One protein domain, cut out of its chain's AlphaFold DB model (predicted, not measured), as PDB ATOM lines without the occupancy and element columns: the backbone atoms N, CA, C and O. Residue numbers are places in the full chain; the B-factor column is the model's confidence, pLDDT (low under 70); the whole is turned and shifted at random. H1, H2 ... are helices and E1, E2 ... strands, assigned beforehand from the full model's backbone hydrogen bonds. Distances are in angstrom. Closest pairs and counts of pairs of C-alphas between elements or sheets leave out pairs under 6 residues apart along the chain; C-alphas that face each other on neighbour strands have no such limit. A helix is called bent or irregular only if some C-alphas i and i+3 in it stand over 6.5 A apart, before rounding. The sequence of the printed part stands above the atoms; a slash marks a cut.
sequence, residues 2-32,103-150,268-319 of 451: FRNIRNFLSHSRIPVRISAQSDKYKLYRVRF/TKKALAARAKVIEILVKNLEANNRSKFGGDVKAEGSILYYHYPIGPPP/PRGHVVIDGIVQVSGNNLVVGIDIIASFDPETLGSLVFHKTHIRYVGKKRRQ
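This is residues 2 to 32, 103 to 150 and 268 to 319 of the 451 residues of an uncharacterized protein of Morchella conica CCBAS932 (UniProt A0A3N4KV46). A twisted sheet, made of four long, bent strands E2 to E5 with the short E1 added beside E5, curls like part of a barrel round one long helix, H2, which covers one face. The other face bears no named helix; the small helix H1, residues 3 to 8, is set off from the sheet, and a long stretch with no named element, residues 9 to 24, leads from it to E1, while residues 2 to 7 and 17 to 22 stick out. The 131 printed residues hold, along the chain, H1 E1 H2 E2 E3 E4 E5, and the sheet, of order E1 E5 E4 E3 E2, is antiparallel. The class is mixed, helices and strands, with two layers, H2 on one face of the sheet. The whole is only just compact, close to loose, with a radius of gyration of the C-alphas of 16.7 A, and elongated, spanning 49 by 31 by 30 A.

E3, residues 272 to 281, E4, residues 285 to 295, and E5, residues 304 to 316, form a meander, each strand the antiparallel neighbour of the one before. E3 and E4 are a hairpin at 166 degrees, with N 278 and O 289 2.8 A apart, within hydrogen-bond range. E4 and E5 are a hairpin at 167 degrees, with N 309 and O 290 at 2.8 A. The edge strand E2, residues 134 to 143, is antiparallel to E3 at 161 degrees, with N 139 and O 277 at 2.8 A. The other edge strand, E1, residues 25 to 28, is antiparallel to E5 at 125 degrees, with N 28 and O 313 at 2.9 A. E2 bends by 68 degrees at residue 137 and E5 by 69 degrees at residue 307. H2, residues 103 to 129, is on the sheet, which curls round it. Its closest C-alphas to E4 are those of Phe 129 and Leu 285, 5.3 A, and to E2 those of Val 118 and Lys 134, 6.7 A. H2 and E5 are near each other, with 7 pairs of C-alphas within 10 A. H1, residues 3 to 8, is not on the sheet and is apart from H2. Of the O i to N i+4 pairs, 21 of 23 are within hydrogen-bond range in H2 and 0 of 2 in H1, where 1 of 3 O i to N i+3 pairs is.

E5 measures 30.4 A from C-alpha 304 to C-alpha 316 at (152.045, 128.140, 188.803), E4 28.8 A, E3 26.9 A and E2 25.3 A. H2 measures 32.5 A from C-alpha 103 at (151.335, 97.950, 204.402); it has a kink of 69 degrees near residue 123 and is irregular, with C-alphas 124 and 127 8.5 A apart. H1 begins at C-alpha 3, (144.329, 145.742, 194.937).

The two C-alphas farthest apart, of Pro 150 and Gln 319, are 53.0 A from each other. Residues 33 to 102 are not printed, with 35.4 A from C-alpha 32 to C-alpha 103, nor are residues 151 to 267, with 10.7 A from C-alpha 150 to C-alpha 268. The link from H1 to E1 is long, 16 residues. The mean pLDDT of the printed part is 83.6, and residues 2 to 32 are under 70.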
ATOM      1  N   PHE A   2     142.270 143.375 191.867       35.09
ATOM      2  CA  PHE A   2     143.574 142.884 192.384       35.09
ATOM      3  C   PHE A   2     144.285 143.741 193.460       35.09
ATOM      4  O   PHE A   2     145.307 143.310 193.990       35.09
ATOM      5  N   ARG A   3     143.747 144.908 193.856       33.84
ATOM      6  CA  ARG A   3     144.329 145.742 194.937       33.84
ATOM      7  C   ARG A   3     144.208 145.105 196.336       33.84
ATOM      8  O   ARG A   3     145.081 145.312 197.166       33.84
ATOM      9  N   ASN A   4     143.216 144.239 196.562       36.25
ATOM     10  CA  ASN A   4     142.917 143.689 197.896       36.25
ATOM     11  C   ASN A   4     143.757 142.465 198.308       36.25
ATOM     12  O   ASN A   4     143.728 142.077 199.470       36.25
ATOM     13  N   ILE A   5     144.535 141.863 197.400       42.22
ATOM     14  CA  ILE A   5     145.404 140.714 197.734       42.22
ATOM     15  C   ILE A   5     146.743 141.182 198.328       42.22
ATOM     16  O   ILE A   5     147.382 140.450 199.083       42.22
ATOM     17  N   ARG A   6     147.163 142.423 198.040       39.59
ATOM     18  CA  ARG A   6     148.462 142.956 198.480       39.59
ATOM     19  C   ARG A   6     148.530 143.162 200.001       39.59
ATOM     20  O   ARG A   6     149.596 142.987 200.575       39.59
ATOM     21  N   ASN A   7     147.389 143.382 200.655       35.38
ATOM     22  CA  ASN A   7     147.306 143.587 202.108       35.38
ATOM     23  C   ASN A   7     147.363 142.283 202.935       35.38
ATOM     24  O   ASN A   7     147.372 142.340 204.159       35.38
ATOM     25  N   PHE A   8     147.416 141.108 202.293       39.34
ATOM     26  CA  PHE A   8     147.475 139.803 202.973       39.34
ATOM     27  C   PHE A   8     148.890 139.203 203.055       39.34
ATOM     28  O   PHE A   8     149.085 138.154 203.668       39.34
ATOM     29  N   LEU A   9     149.893 139.837 202.441       36.38
ATOM     30  CA  LEU A   9     151.234 139.271 202.284       36.38
ATOM     31  C   LEU A   9     152.267 140.083 203.075       36.38
ATOM     32  O   LEU A   9     152.932 140.953 202.523       36.38
ATOM     33  N   SER A  10     152.449 139.775 204.362       34.53
ATOM     34  CA  SER A  10     153.628 140.242 205.102       34.53
ATOM     35  C   SER A  10     154.852 139.439 204.645       34.53
ATOM     36  O   SER A  10     154.947 138.239 204.918       34.53
ATOM     37  N   HIS A  11     155.770 140.075 203.923       33.09
ATOM     38  CA  HIS A  11     157.016 139.464 203.469       33.09
ATOM     39  C   HIS A  11     157.929 139.145 204.663       33.09
ATOM     40  O   HIS A  11     158.443 140.058 205.297       33.09
ATOM     41  N   SER A  12     158.177 137.863 204.953       32.28
ATOM     42  CA  SER A  12     159.370 137.455 205.702       32.28
ATOM     43  C   SER A  12     160.334 136.748 204.754       32.28
ATOM     44  O   SER A  12     160.009 135.727 204.144       32.28
ATOM     45  N   ARG A  13     161.506 137.363 204.570       33.56
ATOM     46  CA  ARG A  13     162.592 136.906 203.697       33.56
ATOM     47  C   ARG A  13     163.424 135.857 204.437       33.56
ATOM     48  O   ARG A  13     164.479 136.176 204.962       33.56
ATOM     49  N   ILE A  14     162.946 134.618 204.514       35.84
ATOM     50  CA  ILE A  14     163.819 133.483 204.851       35.84
ATOM     51  C   ILE A  14     163.600 132.413 203.778       35.84
ATOM     52  O   ILE A  14     162.498 131.861 203.700       35.84
ATOM     53  N   PRO A  15     164.590 132.154 202.906       37.72
ATOM     54  CA  PRO A  15     164.473 131.136 201.875       37.72
ATOM     55  C   PRO A  15     164.566 129.743 202.507       37.72
ATOM     56  O   PRO A  15     165.604 129.356 203.037       37.72
ATOM     57  N   VAL A  16     163.487 128.965 202.429       43.62
ATOM     58  CA  VAL A  16     163.552 127.517 202.666       43.62
ATOM     59  C   VAL A  16     164.104 126.894 201.383       43.62
ATOM     60  O   VAL A  16     163.410 126.864 200.367       43.62
ATOM     61  N   ARG A  17     165.365 126.446 201.403       37.97
ATOM     62  CA  ARG A  17     165.984 125.697 200.298       37.97
ATOM     63  C   ARG A  17     165.398 124.280 200.259       37.97
ATOM     64  O   ARG A  17     165.949 123.362 200.849       37.97
ATOM     65  N   ILE A  18     164.261 124.114 199.587       50.00
ATOM     66  CA  ILE A  18     163.833 122.807 199.067       50.00
ATOM     67  C   ILE A  18     164.545 122.645 197.717       50.00
ATOM     68  O   ILE A  18     164.587 123.603 196.945       50.00
ATOM     69  N   SER A  19     165.177 121.493 197.487       43.62
ATOM     70  CA  SER A  19     166.123 121.222 196.395       43.62
ATOM     71  C   SER A  19     165.714 121.835 195.048       43.62
ATOM     72  O   SER A  19     164.633 121.584 194.514       43.62
ATOM     73  N   ALA A  20     166.626 122.646 194.517       40.81
ATOM     74  CA  ALA A  20     166.497 123.511 193.355       40.81
ATOM     75  C   ALA A  20     166.486 122.749 192.016       40.81
ATOM     76  O   ALA A  20     167.394 122.910 191.209       40.81
ATOM     77  N   GLN A  21     165.465 121.925 191.764       43.81
ATOM     78  CA  GLN A  21     165.331 121.221 190.478       43.81
ATOM     79  C   GLN A  21     164.126 121.661 189.638       43.81
ATOM     80  O   GLN A  21     163.822 121.059 188.614       43.81
ATOM     81  N   SER A  22     163.446 122.754 190.000       50.56
ATOM     82  CA  SER A  22     162.554 123.407 189.040       50.56
ATOM     83  C   SER A  22     162.495 124.923 189.233       50.56
ATOM     84  O   SER A  22     161.846 125.426 190.147       50.56
ATOM     85  N   ASP A  23     163.064 125.673 188.289       58.47
ATOM     86  CA  ASP A  23     162.885 127.133 188.128       58.47
ATOM     87  C   ASP A  23     161.428 127.547 187.811       58.47
ATOM     88  O   ASP A  23     161.116 128.682 187.439       58.47
ATOM     89  N   LYS A  24     160.484 126.611 187.928       63.69
ATOM     90  CA  LYS A  24     159.111 126.744 187.450       63.69
ATOM     91  C   LYS A  24     158.205 127.489 188.434       63.69
ATOM     92  O   LYS A  24     157.170 128.020 188.019       63.69
ATOM     93  N   TYR A  25     158.578 127.575 189.712       59.97
ATOM     94  CA  TYR A  25     157.702 128.083 190.769       59.97
ATOM     95  C   TYR A  25     158.327 129.254 191.535       59.97
ATOM     96  O   TYR A  25     159.440 129.166 192.041       59.97
ATOM     97  N   LYS A  26     157.570 130.348 191.694       69.06
ATOM     98  CA  LYS A  26     157.883 131.381 192.695       69.06
ATOM     99  C   LYS A  26     157.211 130.982 194.008       69.06
ATOM    100  O   LYS A  26     155.980 131.007 194.081       69.06
ATOM    101  N   LEU A  27     158.001 130.586 195.010       63.59
ATOM    102  CA  LEU A  27     157.501 130.264 196.349       63.59
ATOM    103  C   LEU A  27     157.196 131.545 197.129       63.59
ATOM    104  O   LEU A  27     158.028 132.446 197.221       63.59
ATOM    105  N   TYR A  28     156.022 131.591 197.753       67.62
ATOM    106  CA  TYR A  28     155.662 132.626 198.709       67.62
ATOM    107  C   TYR A  28     155.320 131.968 200.044       67.62
ATOM    108  O   TYR A  28     154.521 131.029 200.113       67.62
ATOM    109  N   ARG A  29     155.890 132.486 201.134       53.06
ATOM    110  CA  ARG A  29     155.372 132.201 202.471       53.06
ATOM    111  C   ARG A  29     154.099 133.021 202.640       53.06
ATOM    112  O   ARG A  29     154.155 134.248 202.680       53.06
ATOM    113  N   VAL A  30     152.955 132.351 202.692       51.97
ATOM    114  CA  VAL A  30     151.651 133.013 202.810       51.97
ATOM    115  C   VAL A  30     151.093 132.741 204.193       51.97
ATOM    116  O   VAL A  30     150.958 131.591 204.599       51.97
ATOM    117  N   ARG A  31     150.756 133.806 204.920       43.28
ATOM    118  CA  ARG A  31     149.909 133.705 206.108       43.28
ATOM    119  C   ARG A  31     148.467 133.846 205.652       43.28
ATOM    120  O   ARG A  31     148.087 134.879 205.108       43.28
ATOM    121  N   PHE A  32     147.667 132.813 205.869       40.56
ATOM    122  CA  PHE A  32     146.233 132.908 205.645       40.56
ATOM    123  C   PHE A  32     145.632 133.682 206.807       40.56
ATOM    124  O   PHE A  32     145.666 133.248 207.957       40.56
ATOM    125  N   THR A 103     150.883  96.852 205.276       97.81
ATOM    126  CA  THR A 103     151.335  97.950 204.402       97.81
ATOM    127  C   THR A 103     150.252  98.429 203.431       97.81
ATOM    128  O   THR A 103     150.191  99.619 203.112       97.81
ATOM    129  N   LYS A 104     149.354  97.536 202.993       98.06
ATOM    130  CA  LYS A 104     148.232  97.878 202.108       98.06
ATOM    131  C   LYS A 104     147.232  98.783 202.822       98.06
ATOM    132  O   LYS A 104     146.835  99.806 202.261       98.06
ATOM    133  N   LYS A 105     146.872  98.456 204.069       97.62
ATOM    134  CA  LYS A 105     145.997  99.306 204.892       97.62
ATOM    135  C   LYS A 105     146.636 100.651 205.204       97.62
ATOM    136  O   LYS A 105     145.949 101.667 205.124       97.62
ATOM    137  N   ALA A 106     147.938 100.683 205.483       97.75
ATOM    138  CA  ALA A 106     148.653 101.940 205.673       97.75
ATOM    139  C   ALA A 106     148.537 102.837 204.424       97.75
ATOM    140  O   ALA A 106     148.062 103.974 204.516       97.75
ATOM    141  N   LEU A 107     148.856 102.313 203.235       97.62
ATOM    142  CA  LEU A 107     148.726 103.061 201.978       97.62
ATOM    143  C   LEU A 107     147.286 103.532 201.715       97.62
ATOM    144  O   LEU A 107     147.091 104.684 201.317       97.62
ATOM    145  N   ALA A 108     146.285 102.694 201.995       97.88
ATOM    146  CA  ALA A 108     144.875 103.068 201.881       97.88
ATOM    147  C   ALA A 108     144.499 104.213 202.838       97.88
ATOM    148  O   ALA A 108     143.854 105.179 202.425       97.88
ATOM    149  N   ALA A 109     144.960 104.165 204.092       98.00
ATOM    150  CA  ALA A 109     144.752 105.234 205.065       98.00
ATOM    151  C   ALA A 109     145.364 106.560 204.585       98.00
ATOM    152  O   ALA A 109     144.725 107.610 204.650       98.00
ATOM    153  N   ARG A 110     146.580 106.509 204.023       98.19
ATOM    154  CA  ARG A 110     147.258 107.680 203.449       98.19
ATOM    155  C   ARG A 110     146.464 108.289 202.297       98.19
ATOM    156  O   ARG A 110     146.280 109.505 202.258       98.19
ATOM    157  N   ALA A 111     145.993 107.451 201.374       98.12
ATOM    158  CA  ALA A 111     145.184 107.884 200.242       98.12
ATOM    159  C   ALA A 111     143.880 108.548 200.710       98.12
ATOM    160  O   ALA A 111     143.570 109.653 200.269       98.12
ATOM    161  N   LYS A 112     143.184 107.941 201.681       97.94
ATOM    162  CA  LYS A 112     141.932 108.463 202.248       97.94
ATOM    163  C   LYS A 112     142.104 109.830 202.916       97.94
ATOM    164  O   LYS A 112     141.277 110.723 202.737       97.94
ATOM    165  N   VAL A 113     143.198 110.028 203.654       97.94
ATOM    166  CA  VAL A 113     143.534 111.328 204.266       97.94
ATOM    167  C   VAL A 113     143.720 112.402 203.191       97.94
ATOM    168  O   VAL A 113     143.186 113.505 203.317       97.94
ATOM    169  N   ILE A 114     144.453 112.082 202.122       98.38
ATOM    170  CA  ILE A 114     144.699 113.004 201.006       98.38
ATOM    171  C   ILE A 114     143.398 113.318 200.262       98.38
ATOM    172  O   ILE A 114     143.144 114.480 199.956       98.38
ATOM    173  N   GLU A 115     142.564 112.314 200.008       97.88
ATOM    174  CA  GLU A 115     141.273 112.465 199.337       97.88
ATOM    175  C   GLU A 115     140.354 113.426 200.099       97.88
ATOM    176  O   GLU A 115     139.869 114.404 199.530       97.88
ATOM    177  N   ILE A 116     140.169 113.206 201.405       97.75
ATOM    178  CA  ILE A 116     139.314 114.062 202.236       97.75
ATOM    179  C   ILE A 116     139.885 115.484 202.312       97.75
ATOM    180  O   ILE A 116     139.131 116.457 202.237       97.75
ATOM    181  N   LEU A 117     141.212 115.631 202.400       97.50
ATOM    182  CA  LEU A 117     141.864 116.940 202.358       97.50
ATOM    183  C   LEU A 117     141.586 117.666 201.032       97.50
ATOM    184  O   LEU A 117     141.190 118.831 201.050       97.50
ATOM    185  N   VAL A 118     141.776 116.995 199.892       97.88
ATOM    186  CA  VAL A 118     141.524 117.566 198.559       97.88
ATOM    187  C   VAL A 118     140.056 117.950 198.416       97.88
ATOM    188  O   VAL A 118     139.773 119.099 198.088       97.88
ATOM    189  N   LYS A 119     139.126 117.063 198.780       97.50
ATOM    190  CA  LYS A 119     137.680 117.328 198.759       97.50
ATOM    191  C   LYS A 119     137.306 118.557 199.595       97.50
ATOM    192  O   LYS A 119     136.547 119.417 199.145       97.50
ATOM    193  N   ASN A 120     137.886 118.697 200.789       96.44
ATOM    194  CA  ASN A 120     137.683 119.868 201.647       96.44
ATOM    195  C   ASN A 120     138.252 121.160 201.035       96.44
ATOM    196  O   ASN A 120     137.673 122.238 201.207       96.44
ATOM    197  N   LEU A 121     139.381 121.080 200.324       96.00
ATOM    198  CA  LEU A 121     139.975 122.222 199.622       96.00
ATOM    199  C   LEU A 121     139.184 122.611 198.376       96.00
ATOM    200  O   LEU A 121     139.052 123.803 198.105       96.00
ATOM    201  N   GLU A 122     138.629 121.648 197.647       96.31
ATOM    202  CA  GLU A 122     137.723 121.910 196.532       96.31
ATOM    203  C   GLU A 122     136.472 122.629 197.023       96.31
ATOM    204  O   GLU A 122     136.176 123.727 196.555       96.31
ATOM    205  N   ALA A 123     135.803 122.091 198.044       96.44
ATOM    206  CA  ALA A 123     134.588 122.689 198.587       96.44
ATOM    207  C   ALA A 123     134.793 124.146 199.046       96.44
ATOM    208  O   ALA A 123     133.952 125.007 198.791       96.44
ATOM    209  N   ASN A 124     135.926 124.449 199.690       94.56
ATOM    210  CA  ASN A 124     136.145 125.759 200.310       94.56
ATOM    211  C   ASN A 124     136.955 126.751 199.459       94.56
ATOM    212  O   ASN A 124     136.826 127.963 199.642       94.56
ATOM    213  N   ASN A 125     137.827 126.274 198.565       95.25
ATOM    214  CA  ASN A 125     138.854 127.093 197.916       95.25
ATOM    215  C   ASN A 125     138.972 126.890 196.389       95.25
ATOM    216  O   ASN A 125     139.913 127.436 195.806       95.25
ATOM    217  N   ARG A 126     138.040 126.195 195.713       95.25
ATOM    218  CA  ARG A 126     138.100 125.930 194.250       95.25
ATOM    219  C   ARG A 126     138.436 127.160 193.400       95.25
ATOM    220  O   ARG A 126     139.328 127.112 192.553       95.25
ATOM    221  N   SER A 127     137.785 128.296 193.666       95.06
ATOM    222  CA  SER A 127     138.008 129.547 192.920       95.06
ATOM    223  C   SER A 127     139.438 130.083 193.054       95.06
ATOM    224  O   SER A 127     139.983 130.646 192.105       95.06
ATOM    225  N   LYS A 128     140.088 129.865 194.205       93.81
ATOM    226  CA  LYS A 128     141.472 130.295 194.453       93.81
ATOM    227  C   LYS A 128     142.473 129.412 193.711       93.81
ATOM    228  O   LYS A 128     143.445 129.930 193.167       93.81
ATOM    229  N   PHE A 129     142.227 128.103 193.656       95.62
ATOM    230  CA  PHE A 129     143.069 127.155 192.917       95.62
ATOM    231  C   PHE A 129     142.924 127.283 191.392       95.62
ATOM    232  O   PHE A 129     143.835 126.893 190.658       95.62
ATOM    233  N   GLY A 130     141.842 127.909 190.916       94.31
ATOM    234  CA  GLY A 130     141.611 128.173 189.495       94.31
ATOM    235  C   GLY A 130     141.056 126.980 188.722       94.31
ATOM    236  O   GLY A 130     141.288 126.896 187.518       94.31
ATOM    237  N   GLY A 131     140.383 126.049 189.400       93.38
ATOM    238  CA  GLY A 131     139.835 124.836 188.796       93.38
ATOM    239  C   GLY A 131     140.023 123.624 189.697       93.38
ATOM    240  O   GLY A 131     139.939 123.754 190.920       93.38
ATOM    241  N   ASP A 132     140.268 122.475 189.073       95.31
ATOM    242  CA  ASP A 132     140.399 121.183 189.745       95.31
ATOM    243  C   ASP A 132     141.621 121.148 190.660       95.31
ATOM    244  O   ASP A 132     142.695 121.664 190.324       95.31
ATOM    245  N   VAL A 133     141.443 120.546 191.830       97.44
ATOM    246  CA  VAL A 133     142.461 120.476 192.871       97.44
ATOM    247  C   VAL A 133     142.945 119.035 192.933       97.44
ATOM    248  O   VAL A 133     142.167 118.111 193.124       97.44
ATOM    249  N   LYS A 134     144.246 118.814 192.750       97.62
ATOM    250  CA  LYS A 134     144.842 117.473 192.743       97.62
ATOM    251  C   LYS A 134     146.027 117.420 193.689       97.62
ATOM    252  O   LYS A 134     146.834 118.350 193.733       97.62
ATOM    253  N   ALA A 135     146.161 116.329 194.434       97.75
ATOM    254  CA  ALA A 135     147.376 116.072 195.194       97.75
ATOM    255  C   ALA A 135     148.530 115.766 194.225       97.75
ATOM    256  O   ALA A 135     148.405 114.901 193.365       97.75
ATOM    257  N   GLU A 136     149.632 116.505 194.339       96.38
ATOM    258  CA  GLU A 136     150.833 116.339 193.504       96.38
ATOM    259  C   GLU A 136     151.864 115.440 194.195       96.38
ATOM    260  O   GLU A 136     152.548 114.652 193.553       96.38
ATOM    261  N   GLY A 137     151.945 115.524 195.522       95.25
ATOM    262  CA  GLY A 137     152.844 114.713 196.326       95.25
ATOM    263  C   GLY A 137     152.459 114.757 197.796       95.25
ATOM    264  O   GLY A 137     151.728 115.639 198.247       95.25
ATOM    265  N   SER A 138     152.947 113.793 198.565       97.56
ATOM    266  CA  SER A 138     152.788 113.791 200.015       97.56
ATOM    267  C   SER A 138     154.016 113.183 200.674       97.56
ATOM    268  O   SER A 138     154.685 112.338 200.083       97.56
ATOM    269  N   ILE A 139     154.290 113.592 201.905       97.88
ATOM    270  CA  ILE A 139     155.240 112.960 202.816       97.88
ATOM    271  C   ILE A 139     154.495 112.861 204.140       97.88
ATOM    272  O   ILE A 139     154.276 113.883 204.784       97.88
ATOM    273  N   LEU A 140     154.030 111.662 204.484       97.75
ATOM    274  CA  LEU A 140     153.193 111.409 205.654       97.75
ATOM    275  C   LEU A 140     153.803 110.277 206.477       97.75
ATOM    276  O   LEU A 140     154.197 109.256 205.911       97.75
ATOM    277  N   TYR A 141     153.862 110.480 207.788       98.12
ATOM    278  CA  TYR A 141     154.422 109.569 208.777       98.12
ATOM    279  C   TYR A 141     153.333 109.142 209.756       98.12
ATOM    280  O   TYR A 141     152.501 109.956 210.161       98.12
ATOM    281  N   TYR A 142     153.344 107.867 210.140       98.12
ATOM    282  CA  TYR A 142     152.476 107.355 211.194       98.12
ATOM    283  C   TYR A 142     153.169 107.501 212.543       98.12
ATOM    284  O   TYR A 142     154.333 107.140 212.705       98.12
ATOM    285  N   HIS A 143     152.422 108.007 213.511       97.62
ATOM    286  CA  HIS A 143     152.818 108.135 214.896       97.62
ATOM    287  C   HIS A 143     151.887 107.275 215.744       97.62
ATOM    288  O   HIS A 143     150.667 107.461 215.753       97.62
ATOM    289  N   TYR A 144     152.490 106.342 216.474       96.69
ATOM    290  CA  TYR A 144     151.803 105.538 217.471       96.69
ATOM    291  C   TYR A 144     151.966 106.223 218.831       96.69
ATOM    292  O   TYR A 144     153.102 106.512 219.223       96.69
ATOM    293  N   PRO A 145     150.870 106.547 219.536       95.00
ATOM    294  CA  PRO A 145     150.967 107.153 220.856       95.00
ATOM    295  C   PRO A 145     151.688 106.210 221.833       95.00
ATOM    296  O   PRO A 145     151.544 104.994 221.759       95.00
ATOM    297  N   ILE A 146     152.468 106.775 222.759       94.19
ATOM    298  CA  ILE A 146     153.274 106.005 223.732       94.19
ATOM    299  C   ILE A 146     152.386 105.272 224.756       94.19
ATOM    300  O   ILE A 146     152.753 104.218 225.273       94.19
ATOM    301  N   GLY A 147     151.220 105.834 225.060       94.69
ATOM    302  CA  GLY A 147     150.242 105.278 225.986       94.69
ATOM    303  C   GLY A 147     148.830 105.728 225.618       94.69
ATOM    304  O   GLY A 147     148.676 106.586 224.734       94.69
ATOM    305  N   PRO A 148     147.806 105.160 226.271       93.44
ATOM    306  CA  PRO A 148     146.443 105.632 226.123       93.44
ATOM    307  C   PRO A 148     146.347 107.111 226.518       93.44
ATOM    308  O   PRO A 148     147.159 107.608 227.312       93.44
ATOM    309  N   PRO A 149     145.363 107.844 225.976       92.00
ATOM    310  CA  PRO A 149     145.083 109.183 226.458       92.00
ATOM    311  C   PRO A 149     144.819 109.176 227.971       92.00
ATOM    312  O   PRO A 149     144.278 108.191 228.479       92.00
ATOM    313  N   PRO A 150     145.179 110.249 228.697       92.19
ATOM    314  CA  PRO A 150     144.962 110.305 230.134       92.19
ATOM    315  C   PRO A 150     143.474 110.151 230.447       92.19
ATOM    316  O   PRO A 150     142.622 110.823 229.855       92.19
ATOM    317  N   PRO A 268     141.304 110.576 219.607       93.50
ATOM    318  CA  PRO A 268     140.559 109.591 220.376       93.50
ATOM    319  C   PRO A 268     141.429 108.386 220.757       93.50
ATOM    320  O   PRO A 268     142.433 108.079 220.110       93.50
ATOM    321  N   ARG A 269     141.018 107.691 221.817       93.12
ATOM    322  CA  ARG A 269     141.653 106.455 222.288       93.12
ATOM    323  C   ARG A 269     141.693 105.401 221.168       93.12
ATOM    324  O   ARG A 269     140.759 105.323 220.374       93.12
ATOM    325  N   GLY A 270     142.790 104.649 221.065       95.12
ATOM    326  CA  GLY A 270     143.004 103.663 219.999       95.12
ATOM    327  C   GLY A 270     143.269 104.216 218.593       95.12
ATOM    328  O   GLY A 270     143.436 103.431 217.665       95.12
ATOM    329  N   HIS A 271     143.331 105.537 218.385       97.19
ATOM    330  CA  HIS A 271     143.606 106.088 217.054       97.19
ATOM    331  C   HIS A 271     145.109 106.157 216.740       97.19
ATOM    332  O   HIS A 271     145.931 106.533 217.579       97.19
ATOM    333  N   VAL A 272     145.455 105.892 215.477       97.75
ATOM    334  CA  VAL A 272     146.780 106.179 214.911       97.75
ATOM    335  C   VAL A 272     146.808 107.632 214.449       97.75
ATOM    336  O   VAL A 272     145.862 108.113 213.818       97.75
ATOM    337  N   VAL A 273     147.895 108.343 214.747       97.88
ATOM    338  CA  VAL A 273     148.102 109.722 214.293       97.88
ATOM    339  C   VAL A 273     148.934 109.705 213.015       97.88
ATOM    340  O   VAL A 273     149.923 108.987 212.920       97.88
ATOM    341  N   ILE A 274     148.548 110.496 212.021       98.06
ATOM    342  CA  ILE A 274     149.316 110.730 210.799       98.06
ATOM    343  C   ILE A 274     149.696 112.207 210.725       98.06
ATOM    344  O   ILE A 274     148.832 113.080 210.830       98.06
ATOM    345  N   ASP A 275     150.987 112.478 210.565       98.06
ATOM    346  CA  ASP A 275     151.551 113.827 210.458       98.06
ATOM    347  C   ASP A 275     152.402 113.933 209.189       98.06
ATOM    348  O   ASP A 275     153.061 112.981 208.767       98.06
ATOM    349  N   GLY A 276     152.385 115.096 208.556       97.75
ATOM    350  CA  GLY A 276     153.327 115.432 207.509       97.75
ATOM    351  C   GLY A 276     152.806 116.501 206.565       97.75
ATOM    352  O   GLY A 276     151.962 117.324 206.908       97.75
ATOM    353  N   ILE A 277     153.348 116.516 205.349       98.06
ATOM    354  CA  ILE A 277     153.087 117.567 204.367       98.06
ATOM    355  C   ILE A 277     152.435 116.961 203.128       98.06
ATOM    356  O   ILE A 277     152.954 116.020 202.531       98.06
ATOM    357  N   VAL A 278     151.324 117.552 202.694       98.12
ATOM    358  CA  VAL A 278     150.665 117.247 201.421       98.12
ATOM    359  C   VAL A 278     150.798 118.450 200.496       98.12
ATOM    360  O   VAL A 278     150.421 119.568 200.846       98.12
ATOM    361  N   GLN A 279     151.350 118.222 199.308       98.00
ATOM    362  CA  GLN A 279     151.411 119.210 198.242       98.00
ATOM    363  C   GLN A 279     150.191 119.045 197.345       98.00
ATOM    364  O   GLN A 279     149.974 118.004 196.727       98.00
ATOM    365  N   VAL A 280     149.396 120.103 197.270       97.81
ATOM    366  CA  VAL A 280     148.165 120.156 196.494       97.81
ATOM    367  C   VAL A 280     148.330 121.193 195.394       97.81
ATOM    368  O   VAL A 280     148.693 122.339 195.656       97.81
ATOM    369  N   SER A 281     148.062 120.809 194.151       96.94
ATOM    370  CA  SER A 281     148.173 121.675 192.986       96.94
ATOM    371  C   SER A 281     146.810 121.896 192.333       96.94
ATOM    372  O   SER A 281     146.002 120.982 192.212       96.94
ATOM    373  N   GLY A 282     146.565 123.127 191.904       96.12
ATOM    374  CA  GLY A 282     145.510 123.480 190.963       96.12
ATOM    375  C   GLY A 282     146.107 124.111 189.707       96.12
ATOM    376  O   GLY A 282     147.321 124.052 189.472       96.12
ATOM    377  N   ASN A 283     145.260 124.761 188.912       94.88
ATOM    378  CA  ASN A 283     145.676 125.439 187.682       94.88
ATOM    379  C   ASN A 283     146.545 126.674 187.959       94.88
ATOM    380  O   ASN A 283     147.535 126.914 187.271       94.88
ATOM    381  N   ASN A 284     146.193 127.448 188.989       93.94
ATOM    382  CA  ASN A 284     146.851 128.719 189.294       93.94
ATOM    383  C   ASN A 284     147.838 128.626 190.466       93.94
ATOM    384  O   ASN A 284     148.784 129.415 190.538       93.94
ATOM    385  N   LEU A 285     147.615 127.697 191.397       95.75
ATOM    386  CA  LEU A 285     148.322 127.636 192.677       95.75
ATOM    387  C   LEU A 285     148.839 126.233 192.982       95.75
ATOM    388  O   LEU A 285     148.211 125.240 192.635       95.75
ATOM    389  N   VAL A 286     149.960 126.179 193.689       95.75
ATOM    390  CA  VAL A 286     150.504 124.989 194.348       95.75
ATOM    391  C   VAL A 286     150.625 125.326 195.826       95.75
ATOM    392  O   VAL A 286     151.151 126.379 196.174       95.75
ATOM    393  N   VAL A 287     150.108 124.479 196.704       96.88
ATOM    394  CA  VAL A 287     150.038 124.733 198.143       96.88
ATOM    395  C   VAL A 287     150.619 123.540 198.886       96.88
ATOM    396  O   VAL A 287     150.166 122.418 198.694       96.88
ATOM    397  N   GLY A 288     151.604 123.784 199.750       97.19
ATOM    398  CA  GLY A 288     152.104 122.785 200.693       97.19
ATOM    399  C   GLY A 288     151.394 122.920 202.035       97.19
ATOM    400  O   GLY A 288     151.444 123.990 202.649       97.19
ATOM    401  N   ILE A 289     150.744 121.854 202.491       97.69
ATOM    402  CA  ILE A 289     149.883 121.845 203.677       97.69
ATOM    403  C   ILE A 289     150.444 120.859 204.694       97.69
ATOM    404  O   ILE A 289     150.555 119.676 204.405       97.69
ATOM    405  N   ASP A 290     150.782 121.366 205.874       97.56
ATOM    406  CA  ASP A 290     151.075 120.593 207.077       97.56
ATOM    407  C   ASP A 290     149.765 120.035 207.628       97.56
ATOM    408  O   ASP A 290     148.850 120.814 207.929       97.56
ATOM    409  N   ILE A 291     149.658 118.721 207.755       97.25
ATOM    410  CA  ILE A 291     148.474 118.070 208.299       97.25
ATOM    411  C   ILE A 291     148.840 117.207 209.492       97.25
ATOM    412  O   ILE A 291     149.822 116.482 209.451       97.25
ATOM    413  N   ILE A 292     148.004 117.262 210.525       97.25
ATOM    414  CA  ILE A 292     147.969 116.267 211.593       97.25
ATOM    415  C   ILE A 292     146.538 115.761 211.643       97.25
ATOM    416  O   ILE A 292     145.609 116.550 211.845       97.25
ATOM    417  N   ALA A 293     146.359 114.465 211.450       97.56
ATOM    418  CA  ALA A 293     145.066 113.808 211.536       97.56
ATOM    419  C   ALA A 293     145.180 112.529 212.366       97.56
ATOM    420  O   ALA A 293     146.271 112.007 212.567       97.56
ATOM    421  N   SER A 294     144.059 112.025 212.862       97.62
ATOM    422  CA  SER A 294     143.996 110.728 213.532       97.62
ATOM    423  C   SER A 294     142.850 109.902 212.985       97.62
ATOM    424  O   SER A 294     141.800 110.465 212.680       97.62
ATOM    425  N   PHE A 295     143.019 108.591 212.927       97.81
ATOM    426  CA  PHE A 295     141.987 107.660 212.481       97.81
ATOM    427  C   PHE A 295     142.068 106.351 213.263       97.81
ATOM    428  O   PHE A 295     143.130 105.991 213.773       97.81
ATOM    429  N   ASP A 296     140.951 105.637 213.331       97.44
ATOM    430  CA  ASP A 296     140.912 104.268 213.836       97.44
ATOM    431  C   ASP A 296     141.605 103.314 212.836       97.44
ATOM    432  O   ASP A 296     141.197 103.268 211.666       97.44
ATOM    433  N   PRO A 297     142.655 102.578 213.251       97.69
ATOM    434  CA  PRO A 297     143.400 101.669 212.382       97.69
ATOM    435  C   PRO A 297     142.574 100.501 211.824       97.69
ATOM    436  O   PRO A 297     142.975  99.926 210.809       97.69
ATOM    437  N   GLU A 298     141.456 100.133 212.454       96.56
ATOM    438  CA  GLU A 298     140.637  98.998 212.020       96.56
ATOM    439  C   GLU A 298     139.655  99.395 210.919       96.56
ATOM    440  O   GLU A 298     139.598  98.754 209.867       96.56
ATOM    441  N   THR A 299     138.913 100.482 211.141       96.19
ATOM    442  CA  THR A 299     137.837 100.913 210.236       96.19
ATOM    443  C   THR A 299     138.289 101.930 209.189       96.19
ATOM    444  O   THR A 299     137.657 102.060 208.138       96.19
ATOM    445  N   LEU A 300     139.339 102.716 209.470       95.44
ATOM    446  CA  LEU A 300     139.734 103.923 208.723       95.44
ATOM    447  C   LEU A 300     138.600 104.960 208.555       95.44
ATOM    448  O   LEU A 300     138.758 105.935 207.817       95.44
ATOM    449  N   GLY A 301     137.422 104.741 209.148       93.12
ATOM    450  CA  GLY A 301     136.204 105.530 208.941       93.12
ATOM    451  C   GLY A 301     136.195 106.821 209.749       93.12
ATOM    452  O   GLY A 301     135.743 107.855 209.264       93.12
ATOM    453  N   SER A 302     136.762 106.775 210.952       94.19
ATOM    454  CA  SER A 302     136.769 107.855 211.940       94.19
ATOM    455  C   SER A 302     137.946 108.827 211.758       94.19
ATOM    456  O   SER A 302     138.715 109.093 212.684       94.19
ATOM    457  N   LEU A 303     138.116 109.378 210.552       96.25
ATOM    458  CA  LEU A 303     139.180 110.352 210.300       96.25
ATOM    459  C   LEU A 303     138.842 111.721 210.915       96.25
ATOM    460  O   LEU A 303     137.855 112.355 210.545       96.25
ATOM    461  N   VAL A 304     139.720 112.218 211.784       94.75
ATOM    462  CA  VAL A 304     139.619 113.538 212.419       94.75
ATOM    463  C   VAL A 304     140.873 114.352 212.109       94.75
ATOM    464  O   VAL A 304     141.984 113.922 212.413       94.75
ATOM    465  N   PHE A 305     140.712 115.537 211.512       95.44
ATOM    466  CA  PHE A 305     141.814 116.478 211.286       95.44
ATOM    467  C   PHE A 305     142.010 117.369 212.513       95.44
ATOM    468  O   PHE A 305     141.128 118.147 212.869       95.44
ATOM    469  N   HIS A 306     143.195 117.297 213.115       93.56
ATOM    470  CA  HIS A 306     143.581 118.102 214.280       93.56
ATOM    471  C   HIS A 306     144.223 119.416 213.867       93.56
ATOM    472  O   HIS A 306     143.971 120.470 214.443       93.56
ATOM    473  N   LYS A 307     145.069 119.364 212.839       93.56
ATOM    474  CA  LYS A 307     145.813 120.520 212.351       93.56
ATOM    475  C   LYS A 307     145.828 120.497 210.835       93.56
ATOM    476  O   LYS A 307     146.117 119.479 210.220       93.56
ATOM    477  N   THR A 308     145.527 121.635 210.225       94.69
ATOM    478  CA  THR A 308     145.704 121.859 208.787       94.69
ATOM    479  C   THR A 308     146.313 123.240 208.620       94.69
ATOM    480  O   THR A 308     145.629 124.256 208.733       94.69
ATOM    481  N   HIS A 309     147.626 123.295 208.423       93.75
ATOM    482  CA  HIS A 309     148.373 124.544 208.387       93.75
ATOM    483  C   HIS A 309     149.114 124.697 207.062       93.75
ATOM    484  O   HIS A 309     149.922 123.865 206.670       93.75
ATOM    485  N   ILE A 310     148.884 125.806 206.368       94.81
ATOM    486  CA  ILE A 310     149.512 126.038 205.070       94.81
ATOM    487  C   ILE A 310     150.953 126.516 205.281       94.81
ATOM    488  O   ILE A 310     151.186 127.556 205.896       94.81
ATOM    489  N   ARG A 311     151.932 125.757 204.775       93.56
ATOM    490  CA  ARG A 311     153.362 126.088 204.889       93.56
ATOM    491  C   ARG A 311     153.810 127.063 203.807       93.56
ATOM    492  O   ARG A 311     154.478 128.052 204.110       93.56
ATOM    493  N   TYR A 312     153.450 126.794 202.556       94.06
ATOM    494  CA  TYR A 312     153.834 127.628 201.420       94.06
ATOM    495  C   TYR A 312     152.757 127.633 200.341       94.06
ATOM    496  O   TYR A 312     151.961 126.704 200.222       94.06
ATOM    497  N   VAL A 313     152.763 128.696 199.539       95.25
ATOM    498  CA  VAL A 313     151.919 128.831 198.355       95.25
ATOM    499  C   VAL A 313     152.800 129.302 197.206       95.25
ATOM    500  O   VAL A 313     153.407 130.369 197.266       95.25
ATOM    501  N   GLY A 314     152.878 128.507 196.152       94.62
ATOM    502  CA  GLY A 314     153.477 128.873 194.880       94.62
ATOM    503  C   GLY A 314     152.399 129.250 193.873       94.62
ATOM    504  O   GLY A 314     151.342 128.625 193.817       94.62
ATOM    505  N   LYS A 315     152.660 130.257 193.038       93.38
ATOM    506  CA  LYS A 315     151.865 130.448 191.817       93.38
ATOM    507  C   LYS A 315     152.460 129.574 190.726       93.38
ATOM    508  O   LYS A 315     153.659 129.682 190.459       93.38
ATOM    509  N   LYS A 316     151.634 128.758 190.065       88.75
ATOM    510  CA  LYS A 316     152.045 128.140 188.803       88.75
ATOM    511  C   LYS A 316     152.236 129.287 187.823       88.75
ATOM    512  O   LYS A 316     151.292 130.016 187.513       88.75
ATOM    513  N   ARG A 317     153.476 129.504 187.377       83.25
ATOM    514  CA  ARG A 317     153.711 130.384 186.237       83.25
ATOM    515  C   ARG A 317     152.890 129.760 185.117       83.25
ATOM    516  O   ARG A 317     153.100 128.582 184.825       83.25
ATOM    517  N   ARG A 318     151.922 130.501 184.554       76.88
ATOM    518  CA  ARG A 318     151.314 130.091 183.285       76.88
ATOM    519  C   ARG A 318     152.510 129.784 182.412       76.88
ATOM    520  O   ARG A 318     153.330 130.682 182.205       76.88
ATOM    521  N   GLN A 319     152.682 128.518 182.036       71.81
ATOM    522  CA  GLN A 319     153.602 128.235 180.961       71.81
ATOM    523  C   GLN A 319     153.016 129.064 179.838       71.81
ATOM    524  O   GLN A 319     151.892 128.811 179.402       71.81
TER     525      GLN A 319